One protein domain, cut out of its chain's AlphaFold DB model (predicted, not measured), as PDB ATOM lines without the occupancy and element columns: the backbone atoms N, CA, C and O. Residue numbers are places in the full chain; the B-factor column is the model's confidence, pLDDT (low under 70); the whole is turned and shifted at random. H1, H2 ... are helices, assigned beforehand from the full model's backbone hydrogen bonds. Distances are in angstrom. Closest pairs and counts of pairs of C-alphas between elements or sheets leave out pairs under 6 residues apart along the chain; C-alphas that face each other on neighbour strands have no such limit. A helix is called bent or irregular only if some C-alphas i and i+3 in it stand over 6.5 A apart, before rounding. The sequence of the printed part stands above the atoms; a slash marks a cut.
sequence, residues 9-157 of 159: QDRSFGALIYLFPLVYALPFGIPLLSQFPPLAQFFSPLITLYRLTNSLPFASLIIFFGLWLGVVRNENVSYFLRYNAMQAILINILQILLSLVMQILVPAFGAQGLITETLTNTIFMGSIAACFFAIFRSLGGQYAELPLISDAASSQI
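AT A GLANCE: This is residues 9 to 157 of the 159 residues of an uncharacterized protein of Chondrocystis sp. NIES-4102 (UniProt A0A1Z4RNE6). A long helical hairpin, H6 and H7, makes the core, and H1 and H2 run one after the other along it, each packing on both its helices. H5 packs on residues 81 to 89 of H6, H8 crosses residues 83 to 91, H4 crosses H2, and residues 34 to 39 stick out. The printed part has 149 residues, with eight named helices, H1 to H8 in chain order, and no named strand; the class is all helix. It is compact, radius of gyration of the C-alphas 15.7 A, spanning 48 by 32 by 30 A.

HOW THE PARTS SIT: H1, residues 9 to 17, touches H7, residues 114 to 139, at a shallow tilt of 8 degrees, opposite ways, closest at the C-alphas of Ala 15 and Ile 135, 4.3 A. H2, residues 19 to 35, irregular with C-alphas 28 and 31 7.6 A apart, forms a bundle of helices with H7 and H6, residues 79 to 109. H6 and H7 are a hairpin at 5 degrees, closest C-alphas Val 106 and Thr 116, 6.2 A. H3, residues 37 to 42, and H2 touch only at the corner, only just, with 3 pairs of C-alphas within 8 A. H4, residues 44 to 54, touches residues 22 to 26 of H2 at a steep tilt of 65 degrees, closest C-alphas Tyr 50 and Val 23, 5.7 A. H5, residues 59 to 72, and H6 are a hairpin at 28 degrees, closest C-alphas Val 72 and Arg 82, 4.5 A. H8, residues 149 to 156, touches H6, closest C-alphas Ala 153 and Gln 87, 5.2 A. Every O i to N i+4 pair is within hydrogen-bond range in H1, H3, H4, H5, H7 and H8, against 24 of 27 in H6 and 6 of 13 in H2, where 8 of 14 O i to N i+3 pairs are.

IN THESE COORDINATES: H1 begins at C-alpha 9 (93.046, 116.442, 158.937). H2 is 23.3 A long, H6 43.7 A and H7 36.9 A. H8 ends at C-alpha 156 (89.191, 110.154, 136.910).

THE WHOLE: The two C-alphas farthest apart, Asn 76 and Gly 113, are 49.0 A apart. The printed part has no cut and no long link; no printed residue is under pLDDT 70.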
ATOM      1  N   GLN A   9      92.585 115.433 159.882       94.56
ATOM      2  CA  GLN A   9      93.046 116.442 158.937       94.56
ATOM      3  C   GLN A   9      92.429 116.243 157.544       94.56
ATOM      4  O   GLN A   9      91.882 117.188 156.979       94.56
ATOM      5  N   ASP A  10      92.440 115.017 157.021       95.25
ATOM      6  CA  ASP A  10      91.849 114.691 155.721       95.25
ATOM      7  C   ASP A  10      90.334 114.902 155.724       95.25
ATOM      8  O   ASP A  10      89.779 115.408 154.753       95.25
ATOM      9  N   ARG A  11      89.656 114.584 156.832       95.81
ATOM     10  CA  ARG A  11      88.213 114.831 157.005       95.81
ATOM     11  C   ARG A  11      87.888 116.319 156.911       95.81
ATOM     12  O   ARG A  11      86.977 116.708 156.181       95.81
ATOM     13  N   SER A  12      88.652 117.152 157.619       96.75
ATOM     14  CA  SER A  12      88.487 118.608 157.595       96.75
ATOM     15  C   SER A  12      88.795 119.195 156.219       96.75
ATOM     16  O   SER A  12      87.990 119.967 155.705       96.75
ATOM     17  N   PHE A  13      89.903 118.811 155.581       97.06
ATOM     18  CA  PHE A  13      90.234 119.307 154.243       97.06
ATOM     19  C   PHE A  13      89.255 118.814 153.174       97.06
ATOM     20  O   PHE A  13      88.853 119.601 152.320       97.06
ATOM     21  N   GLY A  14      88.797 117.562 153.260       96.88
ATOM     22  CA  GLY A  14      87.768 117.008 152.380       96.88
ATOM     23  C   GLY A  14      86.474 117.812 152.445       96.88
ATOM     24  O   GLY A  14      85.909 118.157 151.414       96.88
ATOM     25  N   ALA A  15      86.055 118.200 153.652       97.25
ATOM     26  CA  ALA A  15      84.906 119.077 153.848       97.25
ATOM     27  C   ALA A  15      85.141 120.496 153.297       97.25
ATOM     28  O   ALA A  15      84.282 121.035 152.601       97.25
ATOM     29  N   LEU A  16      86.307 121.097 153.566       97.19
ATOM     30  CA  LEU A  16      86.633 122.458 153.119       97.19
ATOM     31  C   LEU A  16      86.669 122.599 151.595       97.19
ATOM     32  O   LEU A  16      86.300 123.650 151.074       97.19
ATOM     33  N   ILE A  17      87.069 121.552 150.875       97.69
ATOM     34  CA  ILE A  17      87.097 121.535 149.408       97.69
ATOM     35  C   ILE A  17      85.720 121.873 148.809       97.69
ATOM     36  O   ILE A  17      85.650 122.602 147.820       97.69
ATOM     37  N   TYR A  18      84.618 121.432 149.422       98.00
ATOM     38  CA  TYR A  18      83.265 121.717 148.923       98.00
ATOM     39  C   TYR A  18      82.817 123.167 149.122       98.00
ATOM     40  O   TYR A  18      81.813 123.570 148.537       98.00
ATOM     41  N   LEU A  19      83.565 123.993 149.864       96.69
ATOM     42  CA  LEU A  19      83.318 125.436 149.878       96.69
ATOM     43  C   LEU A  19      83.503 126.050 148.487       96.69
ATOM     44  O   LEU A  19      82.841 127.037 148.177       96.69
ATOM     45  N   PHE A  20      84.345 125.450 147.636       96.44
ATOM     46  CA  PHE A  20      84.534 125.882 146.254       96.44
ATOM     47  C   PHE A  20      83.213 125.857 145.458       96.44
ATOM     48  O   PHE A  20      82.710 126.937 145.139       96.44
ATOM     49  N   PRO A  21      82.576 124.699 145.185       97.50
ATOM     50  CA  PRO A  21      81.293 124.672 144.480       97.50
ATOM     51  C   PRO A  21      80.159 125.377 145.245       97.50
ATOM     52  O   PRO A  21      79.219 125.868 144.622       97.50
ATOM     53  N   LEU A  22      80.236 125.481 146.578       97.25
ATOM     54  CA  LEU A  22      79.233 126.191 147.378       97.25
ATOM     55  C   LEU A  22      79.271 127.714 147.139       97.25
ATOM     56  O   LEU A  22      78.226 128.340 146.972       97.25
ATOM     57  N   VAL A  23      80.466 128.313 147.060       97.12
ATOM     58  CA  VAL A  23      80.655 129.740 146.737       97.12
ATOM     59  C   VAL A  23      80.175 130.052 145.319       97.12
ATOM     60  O   VAL A  23      79.462 131.034 145.112       97.12
ATOM     61  N   TYR A  24      80.506 129.198 144.350       96.50
ATOM     62  CA  TYR A  24      80.101 129.393 142.953       96.50
ATOM     63  C   TYR A  24      78.629 129.043 142.675       96.50
ATOM     64  O   TYR A  24      78.133 129.350 141.593       96.50
ATOM     65  N   ALA A  25      77.898 128.495 143.653       97.56
ATOM     66  CA  ALA A  25      76.447 128.337 143.578       97.56
ATOM     67  C   ALA A  25      75.678 129.646 143.843       97.56
ATOM     68  O   ALA A  25      74.544 129.789 143.384       97.56
ATOM     69  N   LEU A  26      76.265 130.605 144.575       97.19
ATOM     70  CA  LEU A  26      75.570 131.820 145.034       97.19
ATOM     71  C   LEU A  26      74.881 132.639 143.929       97.19
ATOM     72  O   LEU A  26      73.787 133.138 144.199       97.19
ATOM     73  N   PRO A  27      75.426 132.775 142.702       96.06
ATOM     74  CA  PRO A  27      74.741 133.500 141.630       96.06
ATOM     75  C   PRO A  27      73.357 132.934 141.289       96.06
ATOM     76  O   PRO A  27      72.443 133.697 140.991       96.06
ATOM     77  N   PHE A  28      73.167 131.614 141.392       97.75
ATOM     78  CA  PHE A  28      71.859 130.983 141.186       97.75
ATOM     79  C   PHE A  28      70.877 131.286 142.325       97.75
ATOM     80  O   PHE A  28      69.667 131.265 142.126       97.75
ATOM     81  N   GLY A  29      71.387 131.585 143.521       96.44
ATOM     82  CA  GLY A  29      70.579 131.869 144.703       96.44
ATOM     83  C   GLY A  29      70.076 133.307 144.799       96.44
ATOM     84  O   GLY A  29      69.332 133.598 145.727       96.44
ATOM     85  N   ILE A  30      70.456 134.213 143.886       95.31
ATOM     86  CA  ILE A  30      70.101 135.642 143.977       95.31
ATOM     87  C   ILE A  30      68.591 135.871 144.184       95.31
ATOM     88  O   ILE A  30      68.258 136.635 145.096       95.31
ATOM     89  N   PRO A  31      67.672 135.229 143.429       94.81
ATOM     90  CA  PRO A  31      66.238 135.429 143.634       94.81
ATOM     91  C   PRO A  31      65.779 134.973 145.022       94.81
ATOM     92  O   PRO A  31      65.107 135.719 145.725       94.81
ATOM     93  N   LEU A  32      66.195 133.783 145.465       94.88
ATOM     94  CA  LEU A  32      65.820 133.261 146.779       94.88
ATOM     95  C   LEU A  32      66.400 134.101 147.930       94.88
ATOM     96  O   LEU A  32      65.706 134.416 148.891       94.88
ATOM     97  N   LEU A  33      67.675 134.482 147.850       95.81
ATOM     98  CA  LEU A  33      68.352 135.227 148.912       95.81
ATOM     99  C   LEU A  33      67.827 136.667 149.034       95.81
ATOM    100  O   LEU A  33      67.791 137.197 150.142       95.81
ATOM    101  N   SER A  34      67.397 137.295 147.935       94.81
ATOM    102  CA  SER A  34      66.790 138.632 147.981       94.81
ATOM    103  C   SER A  34      65.381 138.617 148.581       94.81
ATOM    104  O   SER A  34      65.003 139.561 149.273       94.81
ATOM    105  N   GLN A  35      64.632 137.529 148.373       94.44
ATOM    106  CA  GLN A  35      63.284 137.337 148.913       94.44
ATOM    107  C   GLN A  35      63.285 136.940 150.401       94.44
ATOM    108  O   GLN A  35      62.339 137.254 151.120       94.44
ATOM    109  N   PHE A  36      64.352 136.296 150.888       95.00
ATOM    110  CA  PHE A  36      64.460 135.811 152.270       95.00
ATOM    111  C   PHE A  36      65.710 136.366 152.987       95.00
ATOM    112  O   PHE A  36      66.723 135.669 153.100       95.00
ATOM    113  N   PRO A  37      65.656 137.589 153.557       94.19
ATOM    114  CA  PRO A  37      66.809 138.228 154.202       94.19
ATOM    115  C   PRO A  37      67.503 137.409 155.310       94.19
ATOM    116  O   PRO A  37      68.736 137.402 155.345       94.19
ATOM    117  N   PRO A  38      66.791 136.663 156.184       96.25
ATOM    118  CA  PRO A  38      67.453 135.795 157.164       96.25
ATOM    119  C   PRO A  38      68.323 134.708 156.515       96.25
ATOM    120  O   PRO A  38      69.393 134.380 157.030       96.25
ATOM    121  N   LEU A  39      67.905 134.183 155.357       94.19
ATOM    122  CA  LEU A  39      68.680 133.204 154.597       94.19
ATOM    123  C   LEU A  39      69.933 133.849 153.990       94.19
ATOM    124  O   LEU A  39      71.018 133.274 154.057       94.19
ATOM    125  N   ALA A  40      69.822 135.074 153.471       95.25
ATOM    126  CA  ALA A  40      70.982 135.839 153.012       95.25
ATOM    127  C   ALA A  40      71.996 136.094 154.137       95.25
ATOM    128  O   ALA A  40      73.201 135.972 153.915       95.25
ATOM    129  N   GLN A  41      71.525 136.383 155.356       96.00
ATOM    130  CA  GLN A  41      72.401 136.545 156.518       96.00
ATOM    131  C   GLN A  41      73.136 135.244 156.865       96.00
ATOM    132  O   GLN A  41      74.338 135.282 157.135       96.00
ATOM    133  N   PHE A  42      72.455 134.096 156.803       95.38
ATOM    134  CA  PHE A  42      73.083 132.786 157.000       95.38
ATOM    135  C   PHE A  42      74.219 132.532 155.994       95.38
ATOM    136  O   PHE A  42      75.295 132.075 156.374       95.38
ATOM    137  N   PHE A  43      74.027 132.910 154.726       95.88
ATOM    138  CA  PHE A  43      75.049 132.792 153.679       95.88
ATOM    139  C   PHE A  43      76.053 133.958 153.628       95.88
ATOM    140  O   PHE A  43      76.928 133.970 152.761       95.88
ATOM    141  N   SER A  44      76.002 134.923 154.552       96.06
ATOM    142  CA  SER A  44      76.886 136.100 154.537       96.06
ATOM    143  C   SER A  44      78.398 135.794 154.514       96.06
ATOM    144  O   SER A  44      79.115 136.497 153.786       96.06
ATOM    145  N   PRO A  45      78.924 134.737 155.181       95.50
ATOM    146  CA  PRO A  45      80.343 134.396 155.066       95.50
ATOM    147  C   PRO A  45      80.696 133.958 153.643       95.50
ATOM    148  O   PRO A  45      81.708 134.377 153.085       95.50
ATOM    149  N   LEU A  46      79.816 133.175 153.016       95.62
ATOM    150  CA  LEU A  46      79.985 132.719 151.642       95.62
ATOM    151  C   LEU A  46      79.891 133.861 150.636       95.62
ATOM    152  O   LEU A  46      80.687 133.914 149.706       95.62
ATOM    153  N   ILE A  47      78.969 134.802 150.844       95.88
ATOM    154  CA  ILE A  47      78.858 136.013 150.021       95.88
ATOM    155  C   ILE A  47      80.158 136.824 150.092       95.88
ATOM    156  O   ILE A  47      80.617 137.351 149.079       95.88
ATOM    157  N   THR A  48      80.783 136.897 151.267       95.75
ATOM    158  CA  THR A  48      82.077 137.572 151.440       95.75
ATOM    159  C   THR A  48      83.184 136.859 150.665       95.75
ATOM    160  O   THR A  48      83.922 137.509 149.926       95.75
ATOM    161  N   LEU A  49      83.255 135.526 150.756       95.12
ATOM    162  CA  LEU A  49      84.199 134.725 149.971       95.12
ATOM    163  C   LEU A  49      83.977 134.894 148.465       95.12
ATOM    164  O   LEU A  49      84.938 135.091 147.731       95.12
ATOM    165  N   TYR A  50      82.724 134.902 148.013       95.69
ATOM    166  CA  TYR A  50      82.381 135.130 146.611       95.69
ATOM    167  C   TYR A  50      82.851 136.499 146.114       95.69
ATOM    168  O   TYR A  50      83.411 136.616 145.026       95.69
ATOM    169  N   ARG A  51      82.664 137.559 146.907       95.38
ATOM    170  CA  ARG A  51      83.166 138.898 146.554       95.38
ATOM    171  C   ARG A  51      84.689 138.919 146.456       95.38
ATOM    172  O   ARG A  51      85.216 139.514 145.522       95.38
ATOM    173  N   LEU A  52      85.377 138.238 147.373       94.75
ATOM    174  CA  LEU A  52      86.834 138.112 147.352       94.75
ATOM    175  C   LEU A  52      87.325 137.321 146.134       94.75
ATOM    176  O   LEU A  52      88.310 137.699 145.514       94.75
ATOM    177  N   THR A  53      86.641 136.246 145.742       92.62
ATOM    178  CA  THR A  53      87.020 135.514 144.528       92.62
ATOM    179  C   THR A  53      86.786 136.351 143.275       92.62
ATOM    180  O   THR A  53      87.592 136.298 142.360       92.62
ATOM    181  N   ASN A  54      85.736 137.175 143.229       91.50
ATOM    182  CA  ASN A  54      85.466 138.027 142.065       91.50
ATOM    183  C   ASN A  54      86.359 139.273 141.971       91.50
ATOM    184  O   ASN A  54      86.395 139.896 140.913       91.50
ATOM    185  N   SER A  55      87.089 139.646 143.028       93.38
ATOM    186  CA  SER A  55      88.088 140.718 142.932       93.38
ATOM    187  C   SER A  55      89.377 140.266 142.240       93.38
ATOM    188  O   SER A  55      90.178 141.106 141.832       93.38
ATOM    189  N   LEU A  56      89.575 138.952 142.081       93.06
ATOM    190  CA  LEU A  56      90.722 138.363 141.405       93.06
ATOM    191  C   LEU A  56      90.321 137.868 140.005       93.06
ATOM    192  O   LEU A  56      89.404 137.049 139.876       93.06
ATOM    193  N   PRO A  57      91.009 138.305 138.937       91.19
ATOM    194  CA  PRO A  57      90.731 137.802 137.600       91.19
ATOM    195  C   PRO A  57      91.021 136.298 137.540       91.19
ATOM    196  O   PRO A  57      92.011 135.819 138.090       91.19
ATOM    197  N   PHE A  58      90.151 135.553 136.857       90.50
ATOM    198  CA  PHE A  58      90.277 134.102 136.676       90.50
ATOM    199  C   PHE A  58      90.307 133.283 137.980       90.50
ATOM    200  O   PHE A  58      90.768 132.144 137.958       90.50
ATOM    201  N   ALA A  59      89.807 133.801 139.108       92.62
ATOM    202  CA  ALA A  59      89.860 133.092 140.391       92.62
ATOM    203  C   ALA A  59      89.266 131.677 140.340       92.62
ATOM    204  O   ALA A  59      89.850 130.751 140.896       92.62
ATOM    205  N   SER A  60      88.142 131.485 139.643       90.25
ATOM    206  CA  SER A  60      87.528 130.163 139.462       90.25
ATOM    207  C   SER A  60      88.472 129.187 138.766       90.25
ATOM    208  O   SER A  60      88.628 128.055 139.215       90.25
ATOM    209  N   LEU A  61      89.155 129.649 137.719       93.12
ATOM    210  CA  LEU A  61      90.122 128.872 136.954       93.12
ATOM    211  C   LEU A  61      91.387 128.577 137.770       93.12
ATOM    212  O   LEU A  61      91.898 127.461 137.733       93.12
ATOM    213  N   ILE A  62      91.870 129.553 138.544       95.25
ATOM    214  CA  ILE A  62      93.016 129.384 139.446       95.25
ATOM    215  C   ILE A  62      92.695 128.338 140.517       95.25
ATOM    216  O   ILE A  62      93.499 127.438 140.742       95.25
ATOM    217  N   ILE A  63      91.516 128.412 141.144       95.31
ATOM    218  CA  ILE A  63      91.084 127.430 142.150       95.31
ATOM    219  C   ILE A  63      90.909 126.050 141.509       95.31
ATOM    220  O   ILE A  63      91.379 125.062 142.069       95.31
ATOM    221  N   PHE A  64      90.305 125.979 140.318       94.94
ATOM    222  CA  PHE A  64      90.182 124.740 139.554       94.94
ATOM    223  C   PHE A  64      91.549 124.089 139.313       94.94
ATOM    224  O   PHE A  64      91.742 122.926 139.665       94.94
ATOM    225  N   PHE A  65      92.521 124.829 138.766       96.12
ATOM    226  CA  PHE A  65      93.857 124.289 138.513       96.12
ATOM    227  C   PHE A  65      94.614 123.983 139.803       96.12
ATOM    228  O   PHE A  65      95.332 122.988 139.850       96.12
ATOM    229  N   GLY A  66      94.432 124.782 140.855       96.69
ATOM    230  CA  GLY A  66      95.006 124.527 142.174       96.69
ATOM    231  C   GLY A  66      94.517 123.205 142.767       96.69
ATOM    232  O   GLY A  66      95.328 122.389 143.202       96.69
ATOM    233  N   LEU A  67      93.207 122.946 142.716       96.81
ATOM    234  CA  LEU A  67      92.630 121.672 143.147       96.81
ATOM    235  C   LEU A  67      93.063 120.523 142.229       96.81
ATOM    236  O   LEU A  67      93.471 119.469 142.709       96.81
ATOM    237  N   TRP A  68      93.024 120.714 140.913       96.25
ATOM    238  CA  TRP A  68      93.353 119.656 139.963       96.25
ATOM    239  C   TRP A  68      94.834 119.258 140.015       96.25
ATOM    240  O   TRP A  68      95.159 118.098 140.266       96.25
ATOM    241  N   LEU A  69      95.746 120.208 139.801       96.56
ATOM    242  CA  LEU A  69      97.184 119.943 139.752       96.56
ATOM    243  C   LEU A  69      97.767 119.696 141.146       96.56
ATOM    244  O   LEU A  69      98.609 118.817 141.302       96.56
ATOM    245  N   GLY A  70      97.321 120.456 142.151       96.06
ATOM    246  CA  GLY A  70      97.875 120.398 143.504       96.06
ATOM    247  C   GLY A  70      97.328 119.255 144.359       96.06
ATOM    248  O   GLY A  70      98.067 118.713 145.183       96.06
ATOM    249  N   VAL A  71      96.060 118.877 144.160       96.56
ATOM    250  CA  VAL A  71      95.384 117.847 144.963       96.56
ATOM    251  C   VAL A  71      95.142 116.595 144.130       96.56
ATOM    252  O   VAL A  71      95.747 115.566 144.407       96.56
ATOM    253  N   VAL A  72      94.309 116.666 143.087       96.56
ATOM    254  CA  VAL A  72      93.839 115.470 142.360       96.56
ATOM    255  C   VAL A  72      94.983 114.696 141.699       96.56
ATOM    256  O   VAL A  72      95.025 113.469 141.768       96.56
ATOM    257  N   ARG A  73      95.927 115.403 141.073       95.06
ATOM    258  CA  ARG A  73      97.067 114.805 140.358       95.06
ATOM    259  C   ARG A  73      98.271 114.494 141.247       95.06
ATOM    260  O   ARG A  73      99.232 113.911 140.755       95.06
ATOM    261  N   ASN A  74      98.235 114.870 142.522       94.44
ATOM    262  CA  ASN A  74      99.349 114.678 143.441       94.44
ATOM    263  C   ASN A  74      99.220 113.334 144.170       94.44
ATOM    264  O   ASN A  74      98.398 113.187 145.069       94.44
ATOM    265  N   GLU A  75     100.054 112.358 143.811       91.00
ATOM    266  CA  GLU A  75     100.023 111.005 144.395       91.00
ATOM    267  C   GLU A  75     100.416 110.970 145.885       91.00
ATOM    268  O   GLU A  75     100.088 110.015 146.581       91.00
ATOM    269  N   ASN A  76     101.040 112.033 146.407       92.69
ATOM    270  CA  ASN A  76     101.324 112.163 147.841       92.69
ATOM    271  C   ASN A  76     100.080 112.542 148.663       92.69
ATOM    272  O   ASN A  76     100.101 112.464 149.892       92.69
ATOM    273  N   VAL A  77      99.007 112.992 148.008       94.62
ATOM    274  CA  VAL A  77      97.742 113.329 148.660       94.62
ATOM    275  C   VAL A  77      96.890 112.070 148.796       94.62
ATOM    276  O   VAL A  77      96.779 111.260 147.873       94.62
ATOM    277  N   SER A  78      96.241 111.909 149.950       94.81
ATOM    278  CA  SER A  78      95.403 110.741 150.210       94.81
ATOM    279  C   SER A  78      94.306 110.580 149.158       94.81
ATOM    280  O   SER A  78      93.750 111.552 148.638       94.81
ATOM    281  N   TYR A  79      93.965 109.326 148.848       94.44
ATOM    282  CA  TYR A  79      92.879 109.019 147.912       94.44
ATOM    283  C   TYR A  79      91.569 109.718 148.311       94.44
ATOM    284  O   TYR A  79      90.849 110.227 147.458       94.44
ATOM    285  N   PHE A  80      91.301 109.827 149.616       95.38
ATOM    286  CA  PHE A  80      90.132 110.520 150.148       95.38
ATOM    287  C   PHE A  80      90.070 111.995 149.730       95.38
ATOM    288  O   PHE A  80      89.034 112.466 149.258       95.38
ATOM    289  N   LEU A  81      91.171 112.735 149.861       96.44
ATOM    290  CA  LEU A  81      91.221 114.138 149.450       96.44
ATOM    291  C   LEU A  81      91.173 114.292 147.930       96.44
ATOM    292  O   LEU A  81      90.467 115.169 147.438       96.44
ATOM    293  N   ARG A  82      91.852 113.407 147.186       97.19
ATOM    294  CA  ARG A  82      91.785 113.367 145.716       97.19
ATOM    295  C   ARG A  82      90.349 113.147 145.230       97.19
ATOM    296  O   ARG A  82      89.897 113.864 144.340       97.19
ATOM    297  N   TYR A  83      89.618 112.230 145.868       96.69
ATOM    298  CA  TYR A  83      88.204 111.962 145.601       96.69
ATOM    299  C   TYR A  83      87.328 113.189 145.824       96.69
ATOM    300  O   TYR A  83      86.616 113.611 144.911       96.69
ATOM    301  N   ASN A  84      87.410 113.794 147.010       97.62
ATOM    302  CA  ASN A  84      86.591 114.959 147.336       97.62
ATOM    303  C   ASN A  84      86.925 116.165 146.444       97.62
ATOM    304  O   ASN A  84      86.019 116.862 145.991       97.62
ATOM    305  N   ALA A  85      88.205 116.375 146.118       97.94
ATOM    306  CA  ALA A  85      88.635 117.400 145.166       97.94
ATOM    307  C   ALA A  85      88.042 117.178 143.776       97.94
ATOM    308  O   ALA A  85      87.487 118.113 143.199       97.94
ATOM    309  N   MET A  86      88.098 115.951 143.254       97.69
ATOM    310  CA  MET A  86      87.537 115.661 141.940       97.69
ATOM    311  C   MET A  86      86.015 115.810 141.921       97.69
ATOM    312  O   MET A  86      85.467 116.405 140.995       97.69
ATOM    313  N   GLN A  87      85.324 115.327 142.957       97.62
ATOM    314  CA  GLN A  87      83.877 115.485 143.069       97.62
ATOM    315  C   GLN A  87      83.480 116.970 143.116       97.62
ATOM    316  O   GLN A  87      82.587 117.384 142.379       97.62
ATOM    317  N   ALA A  88      84.169 117.794 143.909       98.12
ATOM    318  CA  ALA A  88      83.916 119.233 143.975       98.12
ATOM    319  C   ALA A  88      84.189 119.952 142.643       98.12
ATOM    320  O   ALA A  88      83.412 120.824 142.248       98.12
ATOM    321  N   ILE A  89      85.246 119.558 141.923       97.75
ATOM    322  CA  ILE A  89      85.534 120.049 140.570       97.75
ATOM    323  C   ILE A  89      84.385 119.707 139.614       97.75
ATOM    324  O   ILE A  89      83.920 120.581 138.886       97.75
ATOM    325  N   LEU A  90      83.894 118.466 139.626       97.31
ATOM    326  CA  LEU A  90      82.796 118.039 138.754       97.31
ATOM    327  C   LEU A  90      81.484 118.769 139.064       97.31
ATOM    328  O   LEU A  90      80.787 119.175 138.133       97.31
ATOM    329  N   ILE A  91      81.167 118.997 140.343       97.88
ATOM    330  CA  ILE A  91      80.018 119.827 140.741       97.88
ATOM    331  C   ILE A  91      80.173 121.241 140.170       97.88
ATOM    332  O   ILE A  91      79.222 121.785 139.610       97.88
ATOM    333  N   ASN A  92      81.367 121.830 140.261       96.62
ATOM    334  CA  ASN A  92      81.603 123.165 139.722       96.62
ATOM    335  C   ASN A  92      81.508 123.213 138.188       96.62
ATOM    336  O   ASN A  92      80.905 124.136 137.647       96.62
ATOM    337  N   ILE A  93      82.016 122.199 137.480       95.94
ATOM    338  CA  ILE A  93      81.830 122.069 136.027       95.94
ATOM    339  C   ILE A  93      80.336 122.010 135.690       95.94
ATOM    340  O   ILE A  93      79.882 122.739 134.811       95.94
ATOM    341  N   LEU A  94      79.555 121.194 136.406       96.88
ATOM    342  CA  LEU A  94      78.109 121.109 136.199       96.88
ATOM    343  C   LEU A  94      77.428 122.471 136.403       96.88
ATOM    344  O   LEU A  94      76.601 122.870 135.588       96.88
ATOM    345  N   GLN A  95      77.804 123.217 137.443       97.19
ATOM    346  CA  GLN A  95      77.304 124.574 137.681       97.19
ATOM    347  C   GLN A  95      77.664 125.537 136.544       97.19
ATOM    348  O   GLN A  95      76.818 126.324 136.127       97.19
ATOM    349  N   ILE A  96      78.884 125.468 136.005       96.06
ATOM    350  CA  ILE A  96      79.289 126.273 134.843       96.06
ATOM    351  C   ILE A  96      78.404 125.939 133.637       96.06
ATOM    352  O   ILE A  96      77.869 126.847 133.007       96.06
ATOM    353  N   LEU A  97      78.189 124.652 133.348       97.38
ATOM    354  CA  LEU A  97      77.320 124.220 132.249       97.38
ATOM    355  C   LEU A  97      75.879 124.713 132.436       97.38
ATOM    356  O   LEU A  97      75.283 125.246 131.503       97.38
ATOM    357  N   LEU A  98      75.337 124.607 133.651       97.69
ATOM    358  CA  LEU A  98      74.012 125.134 133.982       97.69
ATOM    359  C   LEU A  98      73.950 126.658 133.826       97.69
ATOM    360  O   LEU A  98      72.959 127.177 133.323       97.69
ATOM    361  N   SER A  99      75.010 127.384 134.191       96.88
ATOM    362  CA  SER A  99      75.095 128.834 133.982       96.88
ATOM    363  C   SER A  99      75.039 129.192 132.498       96.88
ATOM    364  O   SER A  99      74.279 130.083 132.121       96.88
ATOM    365  N   LEU A 100      75.770 128.466 131.646       97.44
ATOM    366  CA  LEU A 100      75.736 128.656 130.192       97.44
ATOM    367  C   LEU A 100      74.336 128.406 129.618       97.44
ATOM    368  O   LEU A 100      73.863 129.184 128.794       97.44
ATOM    369  N   VAL A 101      73.640 127.368 130.093       97.44
ATOM    370  CA  VAL A 101      72.237 127.126 129.721       97.44
ATOM    371  C   VAL A 101      71.358 128.299 130.161       97.44
ATOM    372  O   VAL A 101      70.594 128.830 129.357       97.44
ATOM    373  N   MET A 102      71.497 128.770 131.403       97.00
ATOM    374  CA  MET A 102      70.710 129.899 131.909       97.00
ATOM    375  C   MET A 102      70.970 131.200 131.145       97.00
ATOM    376  O   MET A 102      70.031 131.966 130.949       97.00
ATOM    377  N   GLN A 103      72.182 131.444 130.640       96.19
ATOM    378  CA  GLN A 103      72.468 132.614 129.797       96.19
ATOM    379  C   GLN A 103      71.631 132.642 128.508       96.19
ATOM    380  O   GLN A 103      71.329 133.720 128.005       96.19
ATOM    381  N   ILE A 104      71.219 131.476 128.002       96.00
ATOM    382  CA  ILE A 104      70.349 131.351 126.825       96.00
ATOM    383  C   ILE A 104      68.869 131.448 127.225       96.00
ATOM    384  O   ILE A 104      68.076 132.069 126.520       96.00
ATOM    385  N   LEU A 105      68.486 130.857 128.362       94.88
ATOM    386  CA  LEU A 105      67.086 130.814 128.808       94.88
ATOM    387  C   LEU A 105      66.597 132.143 129.407       94.88
ATOM    388  O   LEU A 105      65.441 132.513 129.207       94.88
ATOM    389  N   VAL A 106      67.457 132.880 130.117       95.50
ATOM    390  CA  VAL A 106      67.092 134.133 130.803       95.50
ATOM    391  C   VAL A 106      66.547 135.197 129.835       95.50
ATOM    392  O   VAL A 106      65.496 135.763 130.137       95.50
ATOM    393  N   PRO A 107      67.167 135.472 128.667       95.88
ATOM    394  CA  PRO A 107      66.600 136.400 127.687       95.88
ATOM    395  C   PRO A 107      65.234 135.965 127.140       95.88
ATOM    396  O   PRO A 107      64.421 136.819 126.801       95.88
ATOM    397  N   ALA A 108      64.970 134.654 127.063       94.38
ATOM    398  CA  ALA A 108      63.726 134.111 126.520       94.38
ATOM    399  C   ALA A 108      62.555 134.182 127.515       94.38
ATOM    400  O   ALA A 108      61.426 134.460 127.118       94.38
ATOM    401  N   PHE A 109      62.816 133.941 128.802       94.12
ATOM    402  CA  PHE A 109      61.779 133.875 129.841       94.12
ATOM    403  C   PHE A 109      61.736 135.100 130.766       94.12
ATOM    404  O   PHE A 109      60.845 135.201 131.609       94.12
ATOM    405  N   GLY A 110      62.674 136.035 130.605       93.75
ATOM    406  CA  GLY A 110      62.832 137.210 131.455       93.75
ATOM    407  C   GLY A 110      63.563 136.893 132.763       93.75
ATOM    408  O   GLY A 110      63.370 135.842 133.373       93.75
ATOM    409  N   ALA A 111      64.397 137.825 133.231       88.88
ATOM    410  CA  ALA A 111      65.221 137.632 134.430       88.88
ATOM    411  C   ALA A 111      64.404 137.446 135.725       88.88
ATOM    412  O   ALA A 111      64.842 136.735 136.621       88.88
ATOM    413  N   GLN A 112      63.221 138.062 135.796       90.00
ATOM    414  CA  GLN A 112      62.265 137.965 136.913       90.00
ATOM    415  C   GLN A 112      61.059 137.081 136.550       90.00
ATOM    416  O   GLN A 112      60.000 137.145 137.169       90.00
ATOM    417  N   GLY A 113      61.176 136.300 135.471       93.88
ATOM    418  CA  GLY A 113      60.134 135.368 135.069       93.88
ATOM    419  C   GLY A 113      60.064 134.188 136.035       93.88
ATOM    420  O   GLY A 113      61.096 133.663 136.452       93.88
ATOM    421  N   LEU A 114      58.849 133.713 136.326       94.69
ATOM    422  CA  LEU A 114      58.617 132.571 137.219       94.69
ATOM    423  C   LEU A 114      59.450 131.337 136.830       94.69
ATOM    424  O   LEU A 114      59.991 130.653 137.696       94.69
ATOM    425  N   ILE A 115      59.573 131.065 135.526       96.12
ATOM    426  CA  ILE A 115      60.367 129.946 134.997       96.12
ATOM    427  C   ILE A 115      61.846 130.133 135.344       96.12
ATOM    428  O   ILE A 115      62.468 129.223 135.890       96.12
ATOM    429  N   THR A 116      62.397 131.319 135.072       96.25
ATOM    430  CA  THR A 116      63.793 131.656 135.367       96.25
ATOM    431  C   THR A 116      64.088 131.507 136.853       96.25
ATOM    432  O   THR A 116      65.024 130.791 137.205       96.25
ATOM    433  N   GLU A 117      63.267 132.106 137.720       96.00
ATOM    434  CA  GLU A 117      63.460 132.026 139.170       96.00
ATOM    435  C   GLU A 117      63.366 130.586 139.682       96.00
ATOM    436  O   GLU A 117      64.186 130.159 140.492       96.00
ATOM    437  N   THR A 118      62.407 129.805 139.181       96.38
ATOM    438  CA  THR A 118      62.246 128.397 139.573       96.38
ATOM    439  C   THR A 118      63.482 127.577 139.203       96.38
ATOM    440  O   THR A 118      63.969 126.789 140.018       96.38
ATOM    441  N   LEU A 119      64.022 127.777 137.998       97.50
ATOM    442  CA  LEU A 119      65.220 127.082 137.530       97.50
ATOM    443  C   LEU A 119      66.453 127.481 138.343       97.50
ATOM    444  O   LEU A 119      67.146 126.602 138.856       97.50
ATOM    445  N   THR A 120      66.715 128.780 138.522       97.50
ATOM    446  CA  THR A 120      67.873 129.235 139.305       97.50
ATOM    447  C   THR A 120      67.777 128.781 140.760       97.50
ATOM    448  O   THR A 120      68.753 128.263 141.301       97.50
ATOM    449  N   ASN A 121      66.594 128.866 141.377       96.69
ATOM    450  CA  ASN A 121      66.391 128.421 142.755       96.69
ATOM    451  C   ASN A 121      66.577 126.906 142.894       96.69
ATOM    452  O   ASN A 121      67.181 126.454 143.864       96.69
ATOM    453  N   THR A 122      66.134 126.119 141.911       97.56
ATOM    454  CA  THR A 122      66.334 124.661 141.894       97.56
ATOM    455  C   THR A 122      67.816 124.306 141.772       97.56
ATOM    456  O   THR A 122      68.310 123.464 142.522       97.56
ATOM    457  N   ILE A 123      68.554 124.977 140.880       98.00
ATOM    458  CA  ILE A 123      70.007 124.796 140.732       98.00
ATOM    459  C   ILE A 123      70.728 125.169 142.033       98.00
ATOM    460  O   ILE A 123      71.615 124.438 142.486       98.00
ATOM    461  N   PHE A 124      70.332 126.281 142.656       98.19
ATOM    462  CA  PHE A 124      70.893 126.729 143.922       98.19
ATOM    463  C   PHE A 124      70.641 125.706 145.031       98.19
ATOM    464  O   PHE A 124      71.591 125.201 145.623       98.19
ATOM    465  N   MET A 125      69.383 125.328 145.265       97.50
ATOM    466  CA  MET A 125      69.015 124.361 146.300       97.50
ATOM    467  C   MET A 125      69.674 122.997 146.085       97.50
ATOM    468  O   MET A 125      70.181 122.416 147.042       97.50
ATOM    469  N   GLY A 126      69.725 122.509 144.842       97.50
ATOM    470  CA  GLY A 126      70.422 121.271 144.498       97.50
ATOM    471  C   GLY A 126      71.921 121.347 144.795       97.50
ATOM    472  O   GLY A 126      72.479 120.425 145.386       97.50
ATOM    473  N   SER A 127      72.561 122.476 144.470       97.81
ATOM    474  CA  SER A 127      73.978 122.716 144.778       97.81
ATOM    475  C   SER A 127      74.243 122.746 146.282       97.81
ATOM    476  O   SER A 127      75.185 122.105 146.748       97.81
ATOM    477  N   ILE A 128      73.403 123.454 147.047       97.56
ATOM    478  CA  ILE A 128      73.474 123.497 148.511       97.56
ATOM    479  C   ILE A 128      73.320 122.079 149.073       97.56
ATOM    480  O   ILE A 128      74.190 121.624 149.808       97.56
ATOM    481  N   ALA A 129      72.269 121.351 148.690       97.81
ATOM    482  CA  ALA A 129      72.014 120.002 149.187       97.81
ATOM    483  C   ALA A 129      73.184 119.046 148.899       97.81
ATOM    484  O   ALA A 129      73.657 118.369 149.813       97.81
ATOM    485  N   ALA A 130      73.696 119.041 147.664       97.56
ATOM    486  CA  ALA A 130      74.824 118.203 147.268       97.56
ATOM    487  C   ALA A 130      76.102 118.543 148.053       97.56
ATOM    488  O   ALA A 130      76.749 117.648 148.598       97.56
ATOM    489  N   CYS A 131      76.443 119.830 148.164       98.00
ATOM    490  CA  CYS A 131      77.648 120.268 148.866       98.00
ATOM    491  C   CYS A 131      77.554 120.017 150.374       98.00
ATOM    492  O   CYS A 131      78.496 119.489 150.953       98.00
ATOM    493  N   PHE A 132      76.432 120.340 151.025       97.69
ATOM    494  CA  PHE A 132      76.262 120.072 152.457       97.69
ATOM    495  C   PHE A 132      76.293 118.575 152.756       97.69
ATOM    496  O   PHE A 132      76.971 118.162 153.696       97.69
ATOM    497  N   PHE A 133      75.630 117.750 151.940       98.06
ATOM    498  CA  PHE A 133      75.724 116.297 152.063       98.06
ATOM    499  C   PHE A 133      77.180 115.825 151.978       98.06
ATOM    500  O   PHE A 133      77.634 115.068 152.838       98.06
ATOM    501  N   ALA A 134      77.936 116.326 150.998       97.81
ATOM    502  CA  ALA A 134      79.327 115.946 150.820       97.81
ATOM    503  C   ALA A 134      80.246 116.441 151.949       97.81
ATOM    504  O   ALA A 134      81.115 115.696 152.405       97.81
ATOM    505  N   ILE A 135      79.996 117.640 152.482       98.12
ATOM    506  CA  ILE A 135      80.664 118.186 153.672       98.12
ATOM    507  C   ILE A 135      80.423 117.280 154.880       98.12
ATOM    508  O   ILE A 135      81.384 116.853 155.517       98.12
ATOM    509  N   PHE A 136      79.168 116.942 155.193       97.81
ATOM    510  CA  PHE A 136      78.844 116.114 156.359       97.81
ATOM    511  C   PHE A 136      79.432 114.705 156.251       97.81
ATOM    512  O   PHE A 136      80.005 114.204 157.221       97.81
ATOM    513  N   ARG A 137      79.356 114.082 155.069       97.12
ATOM    514  CA  ARG A 137      80.004 112.788 154.801       97.12
ATOM    515  C   ARG A 137      81.519 112.885 154.967       97.12
ATOM    516  O   ARG A 137      82.103 112.051 155.659       97.12
ATOM    517  N   SER A 138      82.135 113.944 154.443       96.62
ATOM    518  CA  SER A 138      83.580 114.148 154.543       96.62
ATOM    519  C   SER A 138      84.042 114.333 155.984       96.62
ATOM    520  O   SER A 138      84.993 113.687 156.426       96.62
ATOM    521  N   LEU A 139      83.310 115.141 156.755       96.50
ATOM    522  CA  LEU A 139      83.529 115.300 158.189       96.50
ATOM    523  C   LEU A 139      83.362 113.978 158.933       96.50
ATOM    524  O   LEU A 139      84.054 113.770 159.921       96.50
ATOM    525  N   GLY A 140      82.502 113.070 158.473       94.50
ATOM    526  CA  GLY A 140      82.354 111.711 158.999       94.50
ATOM    527  C   GLY A 140      83.446 110.724 158.569       94.50
ATOM    528  O   GLY A 140      83.437 109.591 159.042       94.50
ATOM    529  N   GLY A 141      84.378 111.117 157.691       93.69
ATOM    530  CA  GLY A 141      85.342 110.190 157.085       93.69
ATOM    531  C   GLY A 141      84.676 109.194 156.136       93.69
ATOM    532  O   GLY A 141      85.086 108.043 156.051       93.69
ATOM    533  N   GLN A 142      83.608 109.615 155.465       93.75
ATOM    534  CA  GLN A 142      82.854 108.809 154.512       93.75
ATOM    535  C   GLN A 142      82.916 109.459 153.132       93.75
ATOM    536  O   GLN A 142      82.970 110.682 153.009       93.75
ATOM    537  N   TYR A 143      82.878 108.634 152.091       92.81
ATOM    538  CA  TYR A 143      82.753 109.114 150.721       92.81
ATOM    539  C   TYR A 143      81.309 109.556 150.473       92.81
ATOM    540  O   TYR A 143      80.360 108.865 150.847       92.81
ATOM    541  N   ALA A 144      81.138 110.732 149.879       92.56
ATOM    542  CA  ALA A 144      79.826 111.226 149.507       92.56
ATOM    543  C   ALA A 144      79.393 110.595 148.180       92.56
ATOM    544  O   ALA A 144      80.008 110.835 147.145       92.56
ATOM    545  N   GLU A 145      78.337 109.790 148.214       91.25
ATOM    546  CA  GLU A 145      77.775 109.138 147.028       91.25
ATOM    547  C   GLU A 145      76.701 110.032 146.393       91.25
ATOM    548  O   GLU A 145      75.523 109.978 146.743       91.25
ATOM    549  N   LEU A 146      77.133 110.911 145.490       91.56
ATOM    550  CA  LEU A 146      76.280 111.722 144.632       91.56
ATOM    551  C   LEU A 146      76.057 110.975 143.305       91.56
ATOM    552  O   LEU A 146      77.039 110.686 142.613       91.56
ATOM    553  N   PRO A 147      74.800 110.690 142.911       85.56
ATOM    554  CA  PRO A 147      74.505 110.000 141.657       85.56
ATOM    555  C   PRO A 147      75.194 110.676 140.468       85.56
ATOM    556  O   PRO A 147      75.209 111.905 140.387       85.56
ATOM    557  N   LEU A 148      75.746 109.880 139.546       86.62
ATOM    558  CA  LEU A 148      76.511 110.301 138.358       86.62
ATOM    559  C   LEU A 148      77.863 110.979 138.656       86.62
ATOM    560  O   LEU A 148      78.848 110.703 137.975       86.62
ATOM    561  N   ILE A 149      77.940 111.844 139.669       92.00
ATOM    562  CA  ILE A 149      79.153 112.606 139.995       92.00
ATOM    563  C   ILE A 149      80.185 111.719 140.697       92.00
ATOM    564  O   ILE A 149      81.373 111.817 140.404       92.00
ATOM    565  N   SER A 150      79.761 110.837 141.603       90.56
ATOM    566  CA  SER A 150      80.668 109.956 142.349       90.56
ATOM    567  C   SER A 150      81.408 108.957 141.468       90.56
ATOM    568  O   SER A 150      82.610 108.773 141.660       90.56
ATOM    569  N   ASP A 151      80.721 108.365 140.491       90.12
ATOM    570  CA  ASP A 151      81.318 107.413 139.544       90.12
ATOM    571  C   ASP A 151      82.249 108.127 138.551       90.12
ATOM    572  O   ASP A 151      83.337 107.651 138.214       90.12
ATOM    573  N   ALA A 152      81.863 109.330 138.118       91.62
ATOM    574  CA  ALA A 152      82.728 110.184 137.311       91.62
ATOM    575  C   ALA A 152      83.976 110.634 138.093       91.62
ATOM    576  O   ALA A 152      85.065 110.685 137.531       91.62
ATOM    577  N   ALA A 153      83.851 110.930 139.390       92.19
ATOM    578  CA  ALA A 153      84.984 111.325 140.219       92.19
ATOM    579  C   ALA A 153      85.975 110.172 140.415       92.19
ATOM    580  O   ALA A 153      87.174 110.364 140.221       92.19
ATOM    581  N   SER A 154      85.487 108.980 140.767       90.38
ATOM    582  CA  SER A 154      86.338 107.810 141.010       90.38
ATOM    583  C   SER A 154      87.062 107.340 139.747       90.38
ATOM    584  O   SER A 154      88.241 107.009 139.819       90.38
ATOM    585  N   SER A 155      86.409 107.382 138.581       90.06
ATOM    586  CA  SER A 155      87.026 106.983 137.306       90.06
ATOM    587  C   SER A 155      88.157 107.906 136.833       90.06
ATOM    588  O   SER A 155      89.017 107.481 136.062       90.06
ATOM    589  N   GLN A 156      88.184 109.158 137.297       87.12
ATOM    590  CA  GLN A 156      89.191 110.154 136.910       87.12
ATOM    591  C   GLN A 156      90.433 110.143 137.809       87.12
ATOM    592  O   GLN A 156      91.441 110.784 137.494       87.12
ATOM    593  N   ILE A 157      90.383 109.420 138.929       87.06
ATOM    594  CA  ILE A 157      91.474 109.341 139.897       87.06
ATOM    595  C   ILE A 157      92.150 107.985 139.748       87.06
ATOM    596  O   ILE A 157      91.503 106.946 139.646       87.06
TER     597      ILE A 157